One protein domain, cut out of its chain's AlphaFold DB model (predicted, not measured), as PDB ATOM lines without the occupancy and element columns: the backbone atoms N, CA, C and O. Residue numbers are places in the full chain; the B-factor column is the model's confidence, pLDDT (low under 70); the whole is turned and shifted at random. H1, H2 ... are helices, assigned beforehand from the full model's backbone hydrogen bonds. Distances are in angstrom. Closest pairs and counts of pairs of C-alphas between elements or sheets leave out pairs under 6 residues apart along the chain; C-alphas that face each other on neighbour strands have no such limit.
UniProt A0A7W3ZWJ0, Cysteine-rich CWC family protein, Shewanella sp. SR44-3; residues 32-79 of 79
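AT A GLANCE: This is residues 32 to 79 of the 79 residues of the protein "Cysteine-rich CWC family protein" of Shewanella sp. SR44-3 (UniProt A0A7W3ZWJ0). With little regular structure, the domain is a ring of loops with three short helices: H3 spans between H1, close to its first residue, and H2, close to its other end. Residues 58 to 69 swing wide between H2 and H3, and residues 34 to 39 stick out beyond H1. The 48 printed residues, with 19 in named helices H1, H2, H3 and no named strand, are all helix in class and only just loose, close to compact: radius of gyration of the C-alphas 11.6 A, spans 31 by 24 by 15 A.

IN THESE COORDINATES: H3, residues 70 to 77, measures 10.5 A and ends at C-alpha 77 (488.895, 426.060, 404.670). H2, residues 51 to 57, measures 10.2 A. H1, residues 42 to 45, measures 5.8 A from C-alpha 42 (481.397, 424.562, 391.801).

HOW THE PARTS SIT: H3 is close to but not clearly touching H2, about perpendicular at 84 degrees; their closest C-alphas, Leu 54 and Phe 76, are 8.0 A apart. H1 is likewise close but not clearly touching H3, closest at C-alphas Cys 43 and Gln 70, 7.3 A. H1 and H2 are apart. Every O i to N i+4 pair is within hydrogen-bond range in H3, 2 of 3 in H2; H1 is too short for one.

THE WHOLE: The farthest C-alphas, Asp 35 and Gln 79, are 32.4 A apart. The printed part has no cut; the link H2 to H3 is long. Residues 55 to 65 and 79 are under pLDDT 70.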
ATOM      1  N   VAL A  32     479.293 415.869 387.731       75.38
ATOM      2  CA  VAL A  32     479.416 414.505 387.181       75.38
ATOM      3  C   VAL A  32     478.122 413.708 387.350       75.38
ATOM      4  O   VAL A  32     477.811 412.880 386.500       75.38
ATOM      5  N   THR A  33     477.372 413.951 388.427       71.75
ATOM      6  CA  THR A  33     476.121 413.242 388.723       71.75
ATOM      7  C   THR A  33     474.871 414.033 388.392       71.75
ATOM      8  O   THR A  33     473.780 413.504 388.543       71.75
ATOM      9  N   THR A  34     474.996 415.269 387.916       71.12
ATOM     10  CA  THR A  34     473.853 416.108 387.526       71.12
ATOM     11  C   THR A  34     473.784 416.355 386.018       71.12
ATOM     12  O   THR A  34     473.182 417.338 385.596       71.12
ATOM     13  N   ASP A  35     474.410 415.492 385.206       72.12
ATOM     14  CA  ASP A  35     474.514 415.595 383.733       72.12
ATOM     15  C   ASP A  35     475.039 416.951 383.232       72.12
ATOM     16  O   ASP A  35     474.738 417.420 382.133       72.12
ATOM     17  N   THR A  36     475.826 417.617 384.070       77.06
ATOM     18  CA  THR A  36     476.428 418.914 383.762       77.06
ATOM     19  C   THR A  36     477.927 418.745 383.550       77.06
ATOM     20  O   THR A  36     478.551 417.886 384.178       77.06
ATOM     21  N   PRO A  37     478.560 419.555 382.688       85.25
ATOM     22  CA  PRO A  37     479.991 419.443 382.462       85.25
ATOM     23  C   PRO A  37     480.767 419.618 383.768       85.25
ATOM     24  O   PRO A  37     480.566 420.589 384.492       85.25
ATOM     25  N   ILE A  38     481.725 418.726 384.042       86.31
ATOM     26  CA  ILE A  38     482.564 418.813 385.248       86.31
ATOM     27  C   ILE A  38     483.304 420.149 385.356       86.31
ATOM     28  O   ILE A  38     483.567 420.593 386.464       86.31
ATOM     29  N   LYS A  39     483.590 420.810 384.224       86.56
ATOM     30  CA  LYS A  39     484.174 422.162 384.157       86.56
ATOM     31  C   LYS A  39     483.297 423.250 384.791       86.56
ATOM     32  O   LYS A  39     483.829 424.274 385.198       86.56
ATOM     33  N   ASP A  40     481.988 423.017 384.870       84.94
ATOM     34  CA  ASP A  40     480.999 423.955 385.405       84.94
ATOM     35  C   ASP A  40     480.616 423.600 386.857       84.94
ATOM     36  O   ASP A  40     479.800 424.281 387.475       84.94
ATOM     37  N   CYS A  41     481.203 422.538 387.427       88.56
ATOM     38  CA  CYS A  41     480.993 422.186 388.825       88.56
ATOM     39  C   CYS A  41     481.605 423.247 389.734       88.56
ATOM     40  O   CYS A  41     482.767 423.617 389.554       88.56
ATOM     41  N   TRP A  42     480.887 423.635 390.789       89.00
ATOM     42  CA  TRP A  42     481.397 424.562 391.801       89.00
ATOM     43  C   TRP A  42     482.763 424.125 392.355       89.00
ATOM     44  O   TRP A  42     483.592 424.976 392.663       89.00
ATOM     45  N   CYS A  43     483.033 422.812 392.426       88.94
ATOM     46  CA  CYS A  43     484.283 422.276 392.960       88.94
ATOM     47  C   CYS A  43     485.517 422.612 392.107       88.94
ATOM     48  O   CYS A  43     486.616 422.650 392.649       88.94
ATOM     49  N   GLN A  44     485.370 422.913 390.812       91.25
ATOM     50  CA  GLN A  44     486.507 423.292 389.957       91.25
ATOM     51  C   GLN A  44     487.101 424.650 390.320       91.25
ATOM     52  O   GLN A  44     488.269 424.914 390.049       91.25
ATOM     53  N   SER A  45     486.293 425.530 390.911       89.75
ATOM     54  CA  SER A  45     486.723 426.868 391.315       89.75
ATOM     55  C   SER A  45     487.238 426.917 392.754       89.75
ATOM     56  O   SER A  45     487.550 428.000 393.239       89.75
ATOM     57  N   GLN A  46     487.313 425.775 393.444       89.94
ATOM     58  CA  GLN A  46     487.720 425.708 394.846       89.94
ATOM     59  C   GLN A  46     489.094 425.067 395.017       89.94
ATOM     60  O   GLN A  46     489.484 424.158 394.285       89.94
ATOM     61  N   SER A  47     489.815 425.512 396.045       88.25
ATOM     62  CA  SER A  47     491.037 424.848 396.500       88.25
ATOM     63  C   SER A  47     490.686 423.846 397.593       88.25
ATOM     64  O   SER A  47     490.150 424.220 398.634       88.25
ATOM     65  N   PHE A  48     490.990 422.570 397.367       87.00
ATOM     66  CA  PHE A  48     490.778 421.531 398.372       87.00
ATOM     67  C   PHE A  48     492.014 421.389 399.267       87.00
ATOM     68  O   PHE A  48     493.135 421.378 398.749       87.00
ATOM     69  N   PRO A  49     491.840 421.225 400.591       83.62
ATOM     70  CA  PRO A  49     492.952 420.883 401.463       83.62
ATOM     71  C   PRO A  49     493.529 419.507 401.090       83.62
ATOM     72  O   PRO A  49     492.860 418.701 400.427       83.62
ATOM     73  N   PRO A  50     494.763 419.193 401.526       83.88
ATOM     74  CA  PRO A  50     495.366 417.892 401.292       83.88
ATOM     75  C   PRO A  50     494.428 416.759 401.706       83.88
ATOM     76  O   PRO A  50     493.791 416.800 402.761       83.88
ATOM     77  N   LYS A  51     494.380 415.694 400.899       75.62
ATOM     78  CA  LYS A  51     493.503 414.541 401.150       75.62
ATOM     79  C   LYS A  51     493.698 413.938 402.546       75.62
ATOM     80  O   LYS A  51     492.750 413.406 403.109       75.62
ATOM     81  N   THR A  52     494.899 414.039 403.110       77.00
ATOM     82  CA  THR A  52     495.213 413.625 404.485       77.00
ATOM     83  C   THR A  52     494.426 414.416 405.529       77.00
ATOM     84  O   THR A  52     493.889 413.814 406.451       77.00
ATOM     85  N   GLN A  53     494.292 415.733 405.364       77.25
ATOM     86  CA  GLN A  53     493.531 416.597 406.270       77.25
ATOM     87  C   GLN A  53     492.031 416.288 406.204       77.25
ATOM     88  O   GLN A  53     491.373 416.206 407.236       77.25
ATOM     89  N   LEU A  54     491.512 416.005 405.004       72.88
ATOM     90  CA  LEU A  54     490.137 415.531 404.826       72.88
ATOM     91  C   LEU A  54     489.943 414.147 405.468       72.88
ATOM     92  O   LEU A  54     488.994 413.937 406.216       72.88
ATOM     93  N   ALA A  55     490.862 413.207 405.228       68.75
ATOM     94  CA  ALA A  55     490.765 411.829 405.712       68.75
ATOM     95  C   ALA A  55     490.720 411.714 407.247       68.75
ATOM     96  O   ALA A  55     490.002 410.853 407.760       68.75
ATOM     97  N   VAL A  56     491.441 412.581 407.969       66.62
ATOM     98  CA  VAL A  56     491.446 412.618 409.445       66.62
ATOM     99  C   VAL A  56     490.061 412.959 409.997       66.62
ATOM    100  O   VAL A  56     489.594 412.316 410.935       66.62
ATOM    101  N   SER A  57     489.366 413.912 409.381       62.25
ATOM    102  CA  SER A  57     488.009 414.300 409.785       62.25
ATOM    103  C   SER A  57     486.933 413.313 409.323       62.25
ATOM    104  O   SER A  57     485.823 413.312 409.846       62.25
ATOM    105  N   LEU A  58     487.262 412.452 408.358       60.78
ATOM    106  CA  LEU A  58     486.324 411.585 407.643       60.78
ATOM    107  C   LEU A  58     486.194 410.159 408.189       60.78
ATOM    108  O   LEU A  58     485.563 409.334 407.529       60.78
ATOM    109  N   GLN A  59     486.773 409.857 409.359       55.12
ATOM    110  CA  GLN A  59     486.696 408.543 410.029       55.12
ATOM    111  C   GLN A  59     486.741 407.356 409.043       55.12
ATOM    112  O   GLN A  59     485.884 406.475 409.048       55.12
ATOM    113  N   ALA A  60     487.744 407.353 408.158       47.75
ATOM    114  CA  ALA A  60     488.010 406.273 407.204       47.75
ATOM    115  C   ALA A  60     486.933 406.006 406.124       47.75
ATOM    116  O   ALA A  60     487.009 404.984 405.442       47.75
ATOM    117  N   LYS A  61     485.966 406.910 405.900       52.44
ATOM    118  CA  LYS A  61     484.888 406.709 404.907       52.44
ATOM    119  C   LYS A  61     485.043 407.438 403.575       52.44
ATOM    120  O   LYS A  61     484.162 407.313 402.725       52.44
ATOM    121  N   LEU A  62     486.158 408.134 403.340       59.78
ATOM    122  CA  LEU A  62     486.493 408.576 401.984       59.78
ATOM    123  C   LEU A  62     486.972 407.375 401.166       59.78
ATOM    124  O   LEU A  62     488.167 407.169 400.945       59.78
ATOM    125  N   ILE A  63     486.011 406.579 400.701       58.25
ATOM    126  CA  ILE A  63     486.214 405.757 399.512       58.25
ATOM    127  C   ILE A  63     486.712 406.726 398.440       58.25
ATOM    128  O   ILE A  63     486.130 407.800 398.243       58.25
ATOM    129  N   ALA A  64     487.861 406.414 397.843       61.75
ATOM    130  CA  ALA A  64     488.448 407.258 396.815       61.75
ATOM    131  C   ALA A  64     487.381 407.618 395.762       61.75
ATOM    132  O   ALA A  64     486.555 406.778 395.424       61.75
ATOM    133  N   ASN A  65     487.421 408.854 395.256       69.19
ATOM    134  CA  ASN A  65     486.528 409.374 394.208       69.19
ATOM    135  C   ASN A  65     485.093 409.742 394.644       69.19
ATOM    136  O   ASN A  65     484.190 409.724 393.818       69.19
ATOM    137  N   THR A  66     484.869 410.123 395.905       77.69
ATOM    138  CA  THR A  66     483.584 410.695 396.358       77.69
ATOM    139  C   THR A  66     483.636 412.228 396.385       77.69
ATOM    140  O   THR A  66     484.582 412.799 396.929       77.69
ATOM    141  N   CYS A  67     482.635 412.917 395.812       85.56
ATOM    142  CA  CYS A  67     482.539 414.379 395.933       85.56
ATOM    143  C   CYS A  67     481.945 414.763 397.308       85.56
ATOM    144  O   CYS A  67     480.986 414.150 397.786       85.56
ATOM    145  N   ILE A  68     482.493 415.804 397.940       87.44
ATOM    146  CA  ILE A  68     481.907 416.462 399.125       87.44
ATOM    147  C   ILE A  68     481.088 417.683 398.694       87.44
ATOM    148  O   ILE A  68     481.268 418.123 397.570       87.44
ATOM    149  N   CYS A  69     480.206 418.227 399.543       90.25
ATOM    150  CA  CYS A  69     479.447 419.448 399.233       90.25
ATOM    151  C   CYS A  69     480.237 420.727 399.567       90.25
ATOM    152  O   CYS A  69     481.167 420.694 400.380       90.25
ATOM    153  N   GLN A  70     479.826 421.858 398.981       90.81
ATOM    154  CA  GLN A  70     480.478 423.157 399.179       90.81
ATOM    155  C   GLN A  70     480.496 423.570 400.651       90.81
ATOM    156  O   GLN A  70     481.549 423.894 401.185       90.81
ATOM    157  N   SER A  71     479.361 423.453 401.342       90.75
ATOM    158  CA  SER A  71     479.257 423.839 402.753       90.75
ATOM    159  C   SER A  71     480.225 423.063 403.645       90.75
ATOM    160  O   SER A  71     480.764 423.603 404.604       90.75
ATOM    161  N   CYS A  72     480.475 421.792 403.327       89.44
ATOM    162  CA  CYS A  72     481.460 421.008 404.053       89.44
ATOM    163  C   CYS A  72     482.897 421.431 403.738       89.44
ATOM    164  O   CYS A  72     483.729 421.409 404.640       89.44
ATOM    165  N   LEU A  73     483.201 421.818 402.496       89.25
ATOM    166  CA  LEU A  73     484.514 422.365 402.149       89.25
ATOM    167  C   LEU A  73     484.774 423.703 402.858       89.25
ATOM    168  O   LEU A  73     485.878 423.914 403.362       89.25
ATOM    169  N   ASP A  74     483.764 424.568 402.953       89.38
ATOM    170  CA  ASP A  74     483.872 425.863 403.635       89.38
ATOM    171  C   ASP A  74     484.250 425.692 405.115       89.38
ATOM    172  O   ASP A  74     485.099 426.421 405.627       89.38
ATOM    173  N   VAL A  75     483.709 424.671 405.793       85.88
ATOM    174  CA  VAL A  75     484.068 424.340 407.186       85.88
ATOM    175  C   VAL A  75     485.543 423.942 407.327       85.88
ATOM    176  O   VAL A  75     486.162 424.249 408.341       85.88
ATOM    177  N   PHE A  76     486.129 423.282 406.324       80.94
ATOM    178  CA  PHE A  76     487.545 422.892 406.360       80.94
ATOM    179  C   PHE A  76     488.508 424.017 406.002       80.94
ATOM    180  O   PHE A  76     489.661 423.975 406.421       80.94
ATOM    181  N   THR A  77     488.061 424.966 405.187       79.19
ATOM    182  CA  THR A  77     488.895 426.060 404.670       79.19
ATOM    183  C   THR A  77     488.775 427.343 405.493       79.19
ATOM    184  O   THR A  77     489.646 428.199 405.395       79.19
ATOM    185  N   SER A  78     487.745 427.460 406.337       70.50
ATOM    186  CA  SER A  78     487.561 428.570 407.288       70.50
ATOM    187  C   SER A  78     488.242 428.340 408.650       70.50
ATOM    188  O   SER A  78     487.941 429.049 409.610       70.50
ATOM    189  N   GLN A  79     489.118 427.336 408.742       53.06
ATOM    190  CA  GLN A  79     489.905 426.962 409.925       53.06
ATOM    191  C   GLN A  79     491.371 427.336 409.716       53.06
ATOM    192  O   GLN A  79     491.985 427.825 410.690       53.06
TER     193      GLN A  79